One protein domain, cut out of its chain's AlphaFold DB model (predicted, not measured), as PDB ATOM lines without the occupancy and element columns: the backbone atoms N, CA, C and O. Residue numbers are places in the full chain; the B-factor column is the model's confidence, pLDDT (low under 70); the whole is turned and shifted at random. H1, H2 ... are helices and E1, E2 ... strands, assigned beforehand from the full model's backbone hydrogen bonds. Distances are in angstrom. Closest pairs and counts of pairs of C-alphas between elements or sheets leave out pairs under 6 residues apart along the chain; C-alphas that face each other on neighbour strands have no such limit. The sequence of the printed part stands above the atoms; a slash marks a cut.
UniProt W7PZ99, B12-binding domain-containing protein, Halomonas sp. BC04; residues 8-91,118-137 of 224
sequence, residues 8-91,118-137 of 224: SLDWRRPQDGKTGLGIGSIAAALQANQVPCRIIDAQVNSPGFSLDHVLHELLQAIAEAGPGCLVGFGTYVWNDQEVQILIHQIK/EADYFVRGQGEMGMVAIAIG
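This is residues 8 to 91 and 118 to 137 of the 224 residues of the protein "B12-binding domain-containing protein" of Halomonas sp. BC04 (UniProt W7PZ99). Three strands that run much the same way, E1, E2 and E3, lie in the middle, with H2 and H3 over one side of them and H1 over the other, where H4 packs on H1 and comes close to E3. The strand layer is loosely formed: E1 and E2 make a two-stranded parallel sheet, order E1, E2, and E3 pairs with no named strand. You have 104 printed residues with three named strands and four named helices, in the order E1, H1, E2, H2, E3, H3, H4; the class is mixed, helices and strands. The whole is compact, with a radius of gyration of the C-alphas of 13.6 A, and spans 38 by 29 by 23 A.

Begin with the sheet, E1 at residues 8 to 10 and E2 at residues 37 to 43, which are parallel at 25 degrees. Look at N 8 and O 40, 2.9 A apart, and N 42 and O 8, also 2.9 A, both within hydrogen-bond range. With H1, residues 21 to 32, these strands form a strand-helix-strand unit, two parallel neighbours with a helix between them along the chain, and its crossover is right-handed. The closest C-alphas of H1 and E2 are those of Ala 27 and Cys 37, 6.7 A apart. Next find E3, residues 70 to 74: it is near E2, and its closest C-alpha to E1 is Gly 74, 5.8 A from that of Ser 8. H2, residues 51 to 65, comes closest to E2 at the C-alphas of Ala 42 and Val 54, 7.3 A. H2 and H3, residues 80 to 91, touch at a steep tilt of 39 degrees, the same way, closest at the C-alphas of Leu 55 and Leu 86, 6.5 A. H4, residues 128 to 135, touches H1 at residues 25 to 30 of H1 alone, at a steep tilt of 53 degrees, the same way; their closest C-alphas, of Ile 26 and Glu 128, are 4.5 A apart. H1 and H2 are apart. In H1, H2, H3 and H4 every O i to N i+4 pair is within hydrogen-bond range.

Find C-alpha 8 at (-22.849, 28.318, -24.468), where E1 begins, 5.7 A long. E2 runs 19.6 A from C-alpha 37 at (-25.866, 40.655, -27.352), and E3 13.2 A. H2 is 20.7 A long, H3 16.5 A, H1 16.2 A and H4 10.9 A, ending at C-alpha 135 at (-33.721, 42.180, -21.423).

The two C-alphas farthest apart are those of Pro 47 and Gly 137, 39.0 A. Residues 92 to 117 are cut out, and C-alphas 91 and 118 are 6.3 A apart across the cut, which falls in the link from H3 to H4. Of the links that are printed whole, none is long. The mean pLDDT of the printed part is 93.6, and no printed residue is under 70.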
ATOM      1  N   SER A   8     -22.603  29.706 -24.062       92.81
ATOM      2  CA  SER A   8     -22.849  28.318 -24.468       92.81
ATOM      3  C   SER A   8     -21.666  27.440 -24.110       92.81
ATOM      4  O   SER A   8     -20.536  27.718 -24.505       92.81
ATOM      5  N   LEU A   9     -21.956  26.358 -23.395       94.50
ATOM      6  CA  LEU A   9     -21.017  25.294 -23.054       94.50
ATOM      7  C   LEU A   9     -21.541  23.986 -23.656       94.50
ATOM      8  O   LEU A   9     -22.005  23.095 -22.942       94.50
ATOM      9  N   ASP A  10     -21.590  23.914 -24.984       91.06
ATOM     10  CA  ASP A  10     -22.221  22.796 -25.687       91.06
ATOM     11  C   ASP A  10     -21.293  21.581 -25.762       91.06
ATOM     12  O   ASP A  10     -20.079  21.702 -25.931       91.06
ATOM     13  N   TRP A  11     -21.881  20.387 -25.721       91.38
ATOM     14  CA  TRP A  11     -21.206  19.180 -26.183       91.38
ATOM     15  C   TRP A  11     -21.389  19.072 -27.695       91.38
ATOM     16  O   TRP A  11     -22.503  18.825 -28.163       91.38
ATOM     17  N   ARG A  12     -20.314  19.223 -28.473       88.12
ATOM     18  CA  ARG A  12     -20.392  19.187 -29.940       88.12
ATOM     19  C   ARG A  12     -19.865  17.901 -30.535       88.12
ATOM     20  O   ARG A  12     -18.805  17.394 -30.170       88.12
ATOM     21  N   ARG A  13     -20.600  17.394 -31.514       88.12
ATOM     22  CA  ARG A  13     -20.159  16.321 -32.399       88.12
ATOM     23  C   ARG A  13     -19.329  16.912 -33.539       88.12
ATOM     24  O   ARG A  13     -19.552  18.058 -33.921       88.12
ATOM     25  N   PRO A  14     -18.434  16.125 -34.157       83.50
ATOM     26  CA  PRO A  14     -17.653  16.587 -35.306       83.50
ATOM     27  C   PRO A  14     -18.493  17.113 -36.483       83.50
ATOM     28  O   PRO A  14     -17.989  17.881 -37.294       83.50
ATOM     29  N   GLN A  15     -19.754  16.683 -36.598       84.38
ATOM     30  CA  GLN A  15     -20.680  17.082 -37.662       84.38
ATOM     31  C   GLN A  15     -21.530  18.314 -37.313       84.38
ATOM     32  O   GLN A  15     -22.252  18.807 -38.180       84.38
ATOM     33  N   ASP A  16     -21.478  18.791 -36.069       82.00
ATOM     34  CA  ASP A  16     -22.271  19.941 -35.647       82.00
ATOM     35  C   ASP A  16     -21.686  21.244 -36.215       82.00
ATOM     36  O   ASP A  16     -20.485  21.375 -36.463       82.00
ATOM     37  N   GLY A  17     -22.556  22.230 -36.438       76.38
ATOM     38  CA  GLY A  17     -22.145  23.555 -36.897       76.38
ATOM     39  C   GLY A  17     -21.291  24.310 -35.870       76.38
ATOM     40  O   GLY A  17     -21.166  23.930 -34.707       76.38
ATOM     41  N   LYS A  18     -20.736  25.451 -36.295       73.50
ATOM     42  CA  LYS A  18     -19.890  26.313 -35.446       73.50
ATOM     43  C   LYS A  18     -20.629  26.988 -34.284       73.50
ATOM     44  O   LYS A  18     -19.969  27.540 -33.413       73.50
ATOM     45  N   THR A  19     -21.959  26.992 -34.282       77.75
ATOM     46  CA  THR A  19     -22.776  27.648 -33.255       77.75
ATOM     47  C   THR A  19     -23.929  26.733 -32.878       77.75
ATOM     48  O   THR A  19     -24.586  26.172 -33.757       77.75
ATOM     49  N   GLY A  20     -24.185  26.595 -31.577       83.81
ATOM     50  CA  GLY A  20     -25.336  25.854 -31.075       83.81
ATOM     51  C   GLY A  20     -26.641  26.485 -31.561       83.81
ATOM     52  O   GLY A  20     -26.826  27.700 -31.483       83.81
ATOM     53  N   LEU A  21     -27.570  25.667 -32.061       86.88
ATOM     54  CA  LEU A  21     -28.844  26.172 -32.588       86.88
ATOM     55  C   LEU A  21     -29.666  26.901 -31.515       86.88
ATOM     56  O   LEU A  21     -30.296  27.910 -31.816       86.88
ATOM     57  N   GLY A  22     -29.620  26.431 -30.262       89.31
ATOM     58  CA  GLY A  22     -30.340  27.051 -29.146       89.31
ATOM     59  C   GLY A  22     -29.876  28.483 -28.867       89.31
ATOM     60  O   GLY A  22     -30.683  29.410 -28.892       89.31
ATOM     61  N   ILE A  23     -28.569  28.686 -28.668       92.00
ATOM     62  CA  ILE A  23     -28.016  30.026 -28.427       92.00
ATOM     63  C   ILE A  23     -28.141  30.923 -29.664       92.00
ATOM     64  O   ILE A  23     -28.448  32.106 -29.530       92.00
ATOM     65  N   GLY A  24     -27.986  30.359 -30.868       94.06
ATOM     66  CA  GLY A  24     -28.167  31.083 -32.125       94.06
ATOM     67  C   GLY A  24     -29.591  31.619 -32.301       94.06
ATOM     68  O   GLY A  24     -29.761  32.776 -32.682       94.06
ATOM     69  N   SER A  25     -30.608  30.821 -31.957       95.56
ATOM     70  CA  SER A  25     -32.017  31.243 -31.991       95.56
ATOM     71  C   SER A  25     -32.288  32.408 -31.030       95.56
ATOM     72  O   SER A  25     -32.886  33.418 -31.409       95.56
ATOM     73  N   ILE A  26     -31.770  32.326 -29.799       96.06
ATOM     74  CA  ILE A  26     -31.916  33.390 -28.793       96.06
ATOM     75  C   ILE A  26     -31.197  34.668 -29.240       96.06
ATOM     76  O   ILE A  26     -31.766  35.756 -29.148       96.06
ATOM     77  N   ALA A  27     -29.973  34.553 -29.759       96.81
ATOM     78  CA  ALA A  27     -29.220  35.690 -30.275       96.81
ATOM     79  C   ALA A  27     -29.948  36.376 -31.442       96.81
ATOM     80  O   ALA A  27     -30.066  37.601 -31.456       96.81
ATOM     81  N   ALA A  28     -30.513  35.600 -32.372       97.00
ATOM     82  CA  ALA A  28     -31.317  36.134 -33.469       97.00
ATOM     83  C   ALA A  28     -32.567  36.872 -32.959       97.00
ATOM     84  O   ALA A  28     -32.889  37.955 -33.448       97.00
ATOM     85  N   ALA A  29     -33.245  36.335 -31.940       97.12
ATOM     86  CA  ALA A  29     -34.398  36.990 -31.323       97.12
ATOM     87  C   ALA A  29     -34.022  38.303 -30.614       97.12
ATOM     88  O   ALA A  29     -34.740  39.297 -30.744       97.12
ATOM     89  N   LEU A  30     -32.891  38.338 -29.902       97.00
ATOM     90  CA  LEU A  30     -32.363  39.554 -29.275       97.00
ATOM     91  C   LEU A  30     -32.011  40.613 -30.321       97.00
ATOM     92  O   LEU A  30     -32.430  41.764 -30.191       97.00
ATOM     93  N   GLN A  31     -31.330  40.210 -31.394       96.88
ATOM     94  CA  GLN A  31     -30.977  41.090 -32.501       96.88
ATOM     95  C   GLN A  31     -32.222  41.670 -33.188       96.88
ATOM     96  O   GLN A  31     -32.281  42.875 -33.431       96.88
ATOM     97  N   ALA A  32     -33.239  40.842 -33.451       97.38
ATOM     98  CA  ALA A  32     -34.507  41.283 -34.037       97.38
ATOM     99  C   ALA A  32     -35.243  42.317 -33.163       97.38
ATOM    100  O   ALA A  32     -36.004  43.128 -33.683       97.38
ATOM    101  N   ASN A  33     -34.987  42.314 -31.851       96.19
ATOM    102  CA  ASN A  33     -35.536  43.266 -30.883       96.19
ATOM    103  C   ASN A  33     -34.528  44.353 -30.466       96.19
ATOM    104  O   ASN A  33     -34.744  45.033 -29.466       96.19
ATOM    105  N   GLN A  34     -33.436  44.527 -31.221       96.38
ATOM    106  CA  GLN A  34     -32.425  45.571 -31.004       96.38
ATOM    107  C   GLN A  34     -31.775  45.529 -29.608       96.38
ATOM    108  O   GLN A  34     -31.311  46.549 -29.095       96.38
ATOM    109  N   VAL A  35     -31.719  44.346 -28.993       95.75
ATOM    110  CA  VAL A  35     -31.013  44.132 -27.731       95.75
ATOM    111  C   VAL A  35     -29.552  43.792 -28.040       95.75
ATOM    112  O   VAL A  35     -29.304  42.803 -28.733       95.75
ATOM    113  N   PRO A  36     -28.571  44.562 -27.531       95.38
ATOM    114  CA  PRO A  36     -27.161  44.229 -27.697       95.38
ATOM    115  C   PRO A  36     -26.860  42.870 -27.070       95.38
ATOM    116  O   PRO A  36     -27.135  42.666 -25.885       95.38
ATOM    117  N   CYS A  37     -26.284  41.956 -27.852       96.12
ATOM    118  CA  CYS A  37     -25.866  40.655 -27.352       96.12
ATOM    119  C   CYS A  37     -24.430  40.302 -27.750       96.12
ATOM    120  O   CYS A  37     -24.026  40.507 -28.895       96.12
ATOM    121  N   ARG A  38     -23.684  39.715 -26.813       96.50
ATOM    122  CA  ARG A  38     -22.385  39.068 -27.047       96.50
ATOM    123  C   ARG A  38     -22.530  37.577 -26.774       96.50
ATOM    124  O   ARG A  38     -23.213  37.199 -25.828       96.50
ATOM    125  N   ILE A  39     -21.902  36.741 -27.595       96.31
ATOM    126  CA  ILE A  39     -21.880  35.288 -27.404       96.31
ATOM    127  C   ILE A  39     -20.479  34.881 -26.955       96.31
ATOM    128  O   ILE A  39     -19.503  35.268 -27.593       96.31
ATOM    129  N   ILE A  40     -20.412  34.090 -25.891       95.62
ATOM    130  CA  ILE A  40     -19.236  33.338 -25.459       95.62
ATOM    131  C   ILE A  40     -19.565  31.869 -25.707       95.62
ATOM    132  O   ILE A  40     -20.533  31.340 -25.162       95.62
ATOM    133  N   ASP A  41     -18.797  31.225 -26.576       92.31
ATOM    134  CA  ASP A  41     -19.053  29.862 -27.031       92.31
ATOM    135  C   ASP A  41     -17.841  28.983 -26.738       92.31
ATOM    136  O   ASP A  41     -16.742  29.237 -27.232       92.31
ATOM    137  N   ALA A  42     -18.047  27.934 -25.949       92.75
ATOM    138  CA  ALA A  42     -17.034  26.936 -25.659       92.75
ATOM    139  C   ALA A  42     -17.623  25.527 -25.758       92.75
ATOM    140  O   ALA A  42     -18.826  25.305 -25.612       92.75
ATOM    141  N   GLN A  43     -16.752  24.559 -26.035       92.69
ATOM    142  CA  GLN A  43     -17.136  23.163 -26.207       92.69
ATOM    143  C   GLN A  43     -16.574  22.349 -25.055       92.69
ATOM    144  O   GLN A  43     -15.361  22.165 -24.991       92.69
ATOM    145  N   VAL A  44     -17.439  21.843 -24.175       93.06
ATOM    146  CA  VAL A  44     -17.006  21.124 -22.957       93.06
ATOM    147  C   VAL A  44     -16.207  19.858 -23.270       93.06
ATOM    148  O   VAL A  44     -15.360  19.439 -22.493       93.06
ATOM    149  N   ASN A  45     -16.440  19.261 -24.438       93.06
ATOM    150  CA  ASN A  45     -15.777  18.041 -24.887       93.06
ATOM    151  C   ASN A  45     -14.543  18.287 -25.770       93.06
ATOM    152  O   ASN A  45     -13.993  17.336 -26.329       93.06
ATOM    153  N   SER A  46     -14.122  19.542 -25.942       91.50
ATOM    154  CA  SER A  46     -12.905  19.868 -26.684       91.50
ATOM    155  C   SER A  46     -11.664  19.624 -25.817       91.50
ATOM    156  O   SER A  46     -11.655  20.029 -24.656       91.50
ATOM    157  N   PRO A  47     -10.568  19.055 -26.359       89.69
ATOM    158  CA  PRO A  47      -9.317  18.890 -25.611       89.69
ATOM    159  C   PRO A  47      -8.688  20.222 -25.173       89.69
ATOM    160  O   PRO A  47      -7.847  20.233 -24.281       89.69
ATOM    161  N   GLY A  48      -9.075  21.339 -25.799       90.44
ATOM    162  CA  GLY A  48      -8.648  22.687 -25.420       90.44
ATOM    163  C   GLY A  48      -9.620  23.414 -24.489       90.44
ATOM    164  O   GLY A  48      -9.469  24.618 -24.296       90.44
ATOM    165  N   PHE A  49     -10.650  22.740 -23.970       94.75
ATOM    166  CA  PHE A  49     -11.610  23.363 -23.065       94.75
ATOM    167  C   PHE A  49     -10.943  23.759 -21.743       94.75
ATOM    168  O   PHE A  49     -10.276  22.953 -21.098       94.75
ATOM    169  N   SER A  50     -11.155  25.008 -21.332       96.38
ATOM    170  CA  SER A  50     -10.712  25.533 -20.045       96.38
ATOM    171  C   SER A  50     -11.805  26.420 -19.471       96.38
ATOM    172  O   SER A  50     -12.164  27.442 -20.062       96.38
ATOM    173  N   LEU A  51     -12.320  26.031 -18.305       96.62
ATOM    174  CA  LEU A  51     -13.335  26.806 -17.601       96.62
ATOM    175  C   LEU A  51     -12.798  28.176 -17.164       96.62
ATOM    176  O   LEU A  51     -13.517  29.166 -17.258       96.62
ATOM    177  N   ASP A  52     -11.523  28.251 -16.775       97.31
ATOM    178  CA  ASP A  52     -10.863  29.504 -16.393       97.31
ATOM    179  C   ASP A  52     -10.802  30.497 -17.557       97.31
ATOM    180  O   ASP A  52     -10.999  31.698 -17.366       97.31
ATOM    181  N   HIS A  53     -10.576  30.007 -18.780       97.12
ATOM    182  CA  HIS A  53     -10.587  30.859 -19.967       97.12
ATOM    183  C   HIS A  53     -11.983  31.436 -20.234       97.12
ATOM    184  O   HIS A  53     -12.114  32.638 -20.467       97.12
ATOM    185  N   VAL A  54     -13.025  30.602 -20.120       97.62
ATOM    186  CA  VAL A  54     -14.424  31.042 -20.235       97.62
ATOM    187  C   VAL A  54     -14.759  32.065 -19.151       97.62
ATOM    188  O   VAL A  54     -15.359  33.094 -19.450       97.62
ATOM    189  N   LEU A  55     -14.358  31.811 -17.903       98.19
ATOM    190  CA  LEU A  55     -14.586  32.727 -16.789       98.19
ATOM    191  C   LEU A  55     -13.904  34.076 -17.031       98.19
ATOM    192  O   LEU A  55     -14.525  35.116 -16.832       98.19
ATOM    193  N   HIS A  56     -12.653  34.074 -17.487       97.94
ATOM    194  CA  HIS A  56     -11.925  35.301 -17.787       97.94
ATOM    195  C   HIS A  56     -12.604  36.106 -18.904       97.94
ATOM    196  O   HIS A  56     -12.807  37.312 -18.754       97.94
ATOM    197  N   GLU A  57     -13.004  35.451 -20.000       98.00
ATOM    198  CA  GLU A  57     -13.744  36.116 -21.076       98.00
ATOM    199  C   GLU A  57     -15.087  36.671 -20.578       98.00
ATOM    200  O   GLU A  57     -15.457  37.802 -20.902       98.00
ATOM    201  N   LEU A  58     -15.794  35.908 -19.747       97.88
ATOM    202  CA  LEU A  58     -17.067  36.315 -19.170       97.88
ATOM    203  C   LEU A  58     -16.917  37.533 -18.254       97.88
ATOM    204  O   LEU A  58     -17.688  38.482 -18.375       97.88
ATOM    205  N   LEU A  59     -15.914  37.551 -17.378       97.81
ATOM    206  CA  LEU A  59     -15.633  38.693 -16.505       97.81
ATOM    207  C   LEU A  59     -15.271  39.947 -17.308       97.81
ATOM    208  O   LEU A  59     -15.752  41.033 -16.981       97.81
ATOM    209  N   GLN A  60     -14.484  39.807 -18.380       97.75
ATOM    210  CA  GLN A  60     -14.200  40.917 -19.293       97.75
ATOM    211  C   GLN A  60     -15.474  41.431 -19.968       97.75
ATOM    212  O   GLN A  60     -15.737  42.632 -19.943       97.75
ATOM    213  N   ALA A  61     -16.305  40.534 -20.501       97.62
ATOM    214  CA  ALA A  61     -17.566  40.905 -21.132       97.62
ATOM    215  C   ALA A  61     -18.520  41.612 -20.153       97.62
ATOM    216  O   ALA A  61     -19.169  42.589 -20.526       97.62
ATOM    217  N   ILE A  62     -18.590  41.159 -18.896       97.25
ATOM    218  CA  ILE A  62     -19.391  41.805 -17.843       97.25
ATOM    219  C   ILE A  62     -18.857  43.209 -17.546       97.25
ATOM    220  O   ILE A  62     -19.645  44.152 -17.461       97.25
ATOM    221  N   ALA A  63     -17.537  43.367 -17.417       96.50
ATOM    222  CA  ALA A  63     -16.914  44.663 -17.161       96.50
ATOM    223  C   ALA A  63     -17.164  45.663 -18.305       96.50
ATOM    224  O   ALA A  63     -17.471  46.824 -18.044       96.50
ATOM    225  N   GLU A  64     -17.092  45.206 -19.558       96.25
ATOM    226  CA  GLU A  64     -17.400  46.006 -20.751       96.25
ATOM    227  C   GLU A  64     -18.885  46.390 -20.835       96.25
ATOM    228  O   GLU A  64     -19.219  47.517 -21.205       96.25
ATOM    229  N   ALA A  65     -19.786  45.464 -20.495       95.12
ATOM    230  CA  ALA A  65     -21.230  45.686 -20.538       95.12
ATOM    231  C   ALA A  65     -21.735  46.589 -19.397       95.12
ATOM    232  O   ALA A  65     -22.764  47.254 -19.543       95.12
ATOM    233  N   GLY A  66     -21.016  46.613 -18.275       90.94
ATOM    234  CA  GLY A  66     -21.332  47.400 -17.091       90.94
ATOM    235  C   GLY A  66     -22.368  46.757 -16.152       90.94
ATOM    236  O   GLY A  66     -22.914  45.684 -16.431       90.94
ATOM    237  N   PRO A  67     -22.650  47.407 -15.004       86.75
ATOM    238  CA  PRO A  67     -23.545  46.872 -13.979       86.75
ATOM    239  C   PRO A  67     -24.970  46.625 -14.488       86.75
ATOM    240  O   PRO A  67     -25.535  47.438 -15.220       86.75
ATOM    241  N   GLY A  68     -25.594  45.531 -14.042       87.81
ATOM    242  CA  GLY A  68     -26.966  45.184 -14.418       87.81
ATOM    243  C   GLY A  68     -27.117  44.566 -15.812       87.81
ATOM    244  O   GLY A  68     -28.255  44.354 -16.246       87.81
ATOM    245  N   CYS A  69     -26.008  44.248 -16.491       96.00
ATOM    246  CA  CYS A  69     -26.020  43.381 -17.664       96.00
ATOM    247  C   CYS A  69     -26.611  42.003 -17.324       96.00
ATOM    248  O   CYS A  69     -26.643  41.578 -16.165       96.00
ATOM    249  N   LEU A  70     -27.128  41.319 -18.341       97.50
ATOM    250  CA  LEU A  70     -27.699  39.984 -18.207       97.50
ATOM    251  C   LEU A  70     -26.697  38.948 -18.692       97.50
ATOM    252  O   LEU A  70     -26.143  39.101 -19.777       97.50
ATOM    253  N   VAL A  71     -26.521  37.874 -17.934       98.12
ATOM    254  CA  VAL A  71     -25.726  36.715 -18.339       98.12
ATOM    255  C   VAL A  71     -26.659  35.521 -18.472       98.12
ATOM    256  O   VAL A  71     -27.232  35.059 -17.486       98.12
ATOM    257  N   GLY A  72     -26.847  35.054 -19.702       97.38
ATOM    258  CA  GLY A  72     -27.712  33.934 -20.042       97.38
ATOM    259  C   GLY A  72     -26.925  32.651 -20.268       97.38
ATOM    260  O   GLY A  72     -26.030  32.641 -21.107       97.38
ATOM    261  N   PHE A  73     -27.301  31.563 -19.596       97.25
ATOM    262  CA  PHE A  73     -26.705  30.240 -19.798       97.25
ATOM    263  C   PHE A  73     -27.705  29.250 -20.395       97.25
ATOM    264  O   PHE A  73     -28.856  29.156 -19.958       97.25
ATOM    265  N   GLY A  74     -27.237  28.471 -21.372       94.38
ATOM    266  CA  GLY A  74     -27.899  27.237 -21.790       94.38
ATOM    267  C   GLY A  74     -27.430  26.063 -20.934       94.38
ATOM    268  O   GLY A  74     -26.318  25.572 -21.125       94.38
ATOM    269  N   THR A  75     -28.270  25.604 -20.007       94.31
ATOM    270  CA  THR A  75     -27.936  24.527 -19.067       94.31
ATOM    271  C   THR A  75     -28.434  23.171 -19.571       94.31
ATOM    272  O   THR A  75     -29.624  22.959 -19.846       94.31
ATOM    273  N   TYR A  76     -27.506  22.225 -19.644       94.25
ATOM    274  CA  TYR A  76     -27.678  20.839 -20.052       94.25
ATOM    275  C   TYR A  76     -27.036  19.912 -19.017       94.25
ATOM    276  O   TYR A  76     -26.222  20.327 -18.201       94.25
ATOM    277  N   VAL A  77     -27.346  18.620 -19.098       93.81
ATOM    278  CA  VAL A  77     -26.799  17.611 -18.173       93.81
ATOM    279  C   VAL A  77     -25.269  17.504 -18.201       93.81
ATOM    280  O   VAL A  77     -24.677  17.081 -17.219       93.81
ATOM    281  N   TRP A  78     -24.624  17.866 -19.313       94.12
ATOM    282  CA  TRP A  78     -23.171  17.754 -19.491       94.12
ATOM    283  C   TRP A  78     -22.388  19.012 -19.116       94.12
ATOM    284  O   TRP A  78     -21.170  18.934 -19.077       94.12
ATOM    285  N   ASN A  79     -23.051  20.156 -18.916       95.62
ATOM    286  CA  ASN A  79     -22.390  21.414 -18.545       95.62
ATOM    287  C   ASN A  79     -22.888  21.976 -17.205       95.62
ATOM    288  O   ASN A  79     -22.613  23.125 -16.864       95.62
ATOM    289  N   ASP A  80     -23.679  21.187 -16.475       95.38
ATOM    290  CA  ASP A  80     -24.351  21.611 -15.252       95.38
ATOM    291  C   ASP A  80     -23.356  22.080 -14.181       95.38
ATOM    292  O   ASP A  80     -23.535  23.135 -13.572       95.38
ATOM    293  N   GLN A  81     -22.268  21.328 -14.001       95.88
ATOM    294  CA  GLN A  81     -21.233  21.632 -13.014       95.88
ATOM    295  C   GLN A  81     -20.471  22.910 -13.380       95.88
ATOM    296  O   GLN A  81     -20.261  23.777 -12.536       95.88
ATOM    297  N   GLU A  82     -20.105  23.060 -14.649       97.38
ATOM    298  CA  GLU A  82     -19.416  24.233 -15.174       97.38
ATOM    299  C   GLU A  82     -20.279  25.486 -15.026       97.38
ATOM    300  O   GLU A  82     -19.784  26.525 -14.590       97.38
ATOM    301  N   VAL A  83     -21.578  25.392 -15.329       97.44
ATOM    302  CA  VAL A  83     -22.520  26.502 -15.144       97.44
ATOM    303  C   VAL A  83     -22.615  26.889 -13.670       97.44
ATOM    304  O   VAL A  83     -22.508  28.077 -13.378       97.44
ATOM    305  N   GLN A  84     -22.756  25.932 -12.746       97.06
ATOM    306  CA  GLN A  84     -22.799  26.215 -11.302       97.06
ATOM    307  C   GLN A  84     -21.535  26.938 -10.818       97.06
ATOM    308  O   GLN A  84     -21.620  27.934 -10.097       97.06
ATOM    309  N   ILE A  85     -20.356  26.499 -11.267       97.69
ATOM    310  CA  ILE A  85     -19.092  27.163 -10.935       97.69
ATOM    311  C   ILE A  85     -19.076  28.595 -11.487       97.69
ATOM    312  O   ILE A  85     -18.750  29.529 -10.755       97.69
ATOM    313  N   LEU A  86     -19.459  28.800 -12.750       98.12
ATOM    314  CA  LEU A  86     -19.446  30.128 -13.373       98.12
ATOM    315  C   LEU A  86     -20.417  31.098 -12.696       98.12
ATOM    316  O   LEU A  86     -20.026  32.228 -12.401       98.12
ATOM    317  N   ILE A  87     -21.657  30.682 -12.419       97.38
ATOM    318  CA  ILE A  87     -22.647  31.562 -11.775       97.38
ATOM    319  C   ILE A  87     -22.216  31.951 -10.361       97.38
ATOM    320  O   ILE A  87     -22.403  33.102  -9.963       97.38
ATOM    321  N   HIS A  88     -21.569  31.031  -9.641       97.19
ATOM    322  CA  HIS A  88     -21.013  31.301  -8.324       97.19
ATOM    323  C   HIS A  88     -19.907  32.363  -8.389       97.19
ATOM    324  O   HIS A  88     -19.926  33.337  -7.636       97.19
ATOM    325  N   GLN A  89     -18.982  32.232  -9.346       97.12
ATOM    326  CA  GLN A  89     -17.864  33.165  -9.518       97.12
ATOM    327  C   GLN A  89     -18.315  34.572  -9.941       97.12
ATOM    328  O   GLN A  89     -17.721  35.564  -9.519       97.12
ATOM    329  N   ILE A  90     -19.377  34.692 -10.745       96.31
ATOM    330  CA  ILE A  90     -19.822  35.997 -11.264       96.31
ATOM    331  C   ILE A  90     -20.880  36.689 -10.398       96.31
ATOM    332  O   ILE A  90     -21.196  37.849 -10.669       96.31
ATOM    333  N   LYS A  91     -21.426  36.049  -9.351       93.44
ATOM    334  CA  LYS A  91     -22.526  36.631  -8.554       93.44
ATOM    335  C   LYS A  91     -22.178  37.998  -7.950       93.44
ATOM    336  O   LYS A  91     -23.035  38.877  -7.873       93.44
ATOM    337  N   GLU A 118     -27.702  31.236  -7.009       95.56
ATOM    338  CA  GLU A 118     -27.178  32.473  -7.585       95.56
ATOM    339  C   GLU A 118     -28.016  33.017  -8.751       95.56
ATOM    340  O   GLU A 118     -27.845  34.185  -9.118       95.56
ATOM    341  N   ALA A 119     -28.917  32.217  -9.329       95.06
ATOM    342  CA  ALA A 119     -29.712  32.610 -10.487       95.06
ATOM    343  C   ALA A 119     -30.798  33.638 -10.132       95.06
ATOM    344  O   ALA A 119     -31.518  33.494  -9.147       95.06
ATOM    345  N   ASP A 120     -30.956  34.666 -10.969       94.62
ATOM    346  CA  ASP A 120     -31.987  35.695 -10.787       94.62
ATOM    347  C   ASP A 120     -33.264  35.377 -11.586       94.62
ATOM    348  O   ASP A 120     -34.360  35.806 -11.219       94.62
ATOM    349  N   TYR A 121     -33.134  34.619 -12.682       93.88
ATOM    350  CA  TYR A 121     -34.246  34.223 -13.543       93.88
ATOM    351  C   TYR A 121     -34.091  32.789 -14.054       93.88
ATOM    352  O   TYR A 121     -33.007  32.380 -14.471       93.88
ATOM    353  N   PHE A 122     -35.212  32.071 -14.135       94.25
ATOM    354  CA  PHE A 122     -35.311  30.771 -14.795       94.25
ATOM    355  C   PHE A 122     -36.266  30.857 -15.987       94.25
ATOM    356  O   PHE A 122     -37.420  31.262 -15.842       94.25
ATOM    357  N   VAL A 123     -35.803  30.438 -17.162       93.19
ATOM    358  CA  VAL A 123     -36.601  30.372 -18.390       93.19
ATOM    359  C   VAL A 123     -36.841  28.908 -18.743       93.19
ATOM    360  O   VAL A 123     -35.908  28.163 -19.039       93.19
ATOM    361  N   ARG A 124     -38.110  28.490 -18.709       91.44
ATOM    362  CA  ARG A 124     -38.535  27.133 -19.079       91.44
ATOM    363  C   ARG A 124     -39.150  27.121 -20.478       91.44
ATOM    364  O   ARG A 124     -39.921  28.014 -20.822       91.44
ATOM    365  N   GLY A 125     -38.875  26.068 -21.245       89.62
ATOM    366  CA  GLY A 125     -39.376  25.904 -22.610       89.62
ATOM    367  C   GLY A 125     -38.520  26.636 -23.646       89.62
ATOM    368  O   GLY A 125     -37.295  26.626 -23.557       89.62
ATOM    369  N   GLN A 126     -39.170  27.232 -24.648       88.94
ATOM    370  CA  GLN A 126     -38.503  28.007 -25.702       88.94
ATOM    371  C   GLN A 126     -37.954  29.314 -25.112       88.94
ATOM    372  O   GLN A 126     -38.693  30.070 -24.486       88.94
ATOM    373  N   GLY A 127     -36.650  29.556 -25.238       91.88
ATOM    374  CA  GLY A 127     -35.950  30.599 -24.481       91.88
ATOM    375  C   GLY A 127     -35.964  31.991 -25.115       91.88
ATOM    376  O   GLY A 127     -35.658  32.973 -24.441       91.88
ATOM    377  N   GLU A 128     -36.324  32.094 -26.393       94.94
ATOM    378  CA  GLU A 128     -36.120  33.275 -27.232       94.94
ATOM    379  C   GLU A 128     -36.850  34.499 -26.681       94.94
ATOM    380  O   GLU A 128     -36.226  35.503 -26.329       94.94
ATOM    381  N   MET A 129     -38.177  34.416 -26.548       94.31
ATOM    382  CA  MET A 129     -38.957  35.557 -26.063       94.31
ATOM    383  C   MET A 129     -38.891  35.723 -24.552       94.31
ATOM    384  O   MET A 129     -39.050  36.844 -24.075       94.31
ATOM    385  N   GLY A 130     -38.570  34.660 -23.810       93.31
ATOM    386  CA  GLY A 130     -38.253  34.764 -22.388       93.31
ATOM    387  C   GLY A 130     -37.041  35.666 -22.154       93.31
ATOM    388  O   GLY A 130     -37.122  36.623 -21.384       93.31
ATOM    389  N   MET A 131     -35.944  35.428 -22.880       95.25
ATOM    390  CA  MET A 131     -34.731  36.242 -22.779       95.25
ATOM    391  C   MET A 131     -34.977  37.693 -23.215       95.25
ATOM    392  O   MET A 131     -34.586  38.622 -22.510       95.25
ATOM    393  N   VAL A 132     -35.681  37.904 -24.334       95.44
ATOM    394  CA  VAL A 132     -36.036  39.256 -24.801       95.44
ATOM    395  C   VAL A 132     -36.879  39.996 -23.761       95.44
ATOM    396  O   VAL A 132     -36.564  41.140 -23.439       95.44
ATOM    397  N   ALA A 133     -37.905  39.356 -23.190       93.62
ATOM    398  CA  ALA A 133     -38.771  39.969 -22.184       93.62
ATOM    399  C   ALA A 133     -37.996  40.412 -20.931       93.62
ATOM    400  O   ALA A 133     -38.257  41.491 -20.390       93.62
ATOM    401  N   ILE A 134     -37.018  39.612 -20.493       94.25
ATOM    402  CA  ILE A 134     -36.130  39.962 -19.377       94.25
ATOM    403  C   ILE A 134     -35.226  41.145 -19.761       94.25
ATOM    404  O   ILE A 134     -35.107  42.099 -18.990       94.25
ATOM    405  N   ALA A 135     -34.644  41.138 -20.963       94.31
ATOM    406  CA  ALA A 135     -33.721  42.180 -21.423       94.31
ATOM    407  C   ALA A 135     -34.364  43.562 -21.613       94.31
ATOM    408  O   ALA A 135     -33.736  44.591 -21.332       94.31
ATOM    409  N   ILE A 136     -35.624  43.602 -22.047       92.44
ATOM    410  CA  ILE A 136     -36.385  44.851 -22.194       92.44
ATOM    411  C   ILE A 136     -37.052  45.305 -20.887       92.44
ATOM    412  O   ILE A 136     -37.580  46.411 -20.834       92.44
ATOM    413  N   GLY A 137     -36.991  44.497 -19.821       85.00
ATOM    414  CA  GLY A 137     -37.557  44.834 -18.512       85.00
ATOM    415  C   GLY A 137     -39.068  44.608 -18.389       85.00
ATOM    416  O   GLY A 137     -39.674  45.093 -17.440       85.00
TER     417      GLY A 137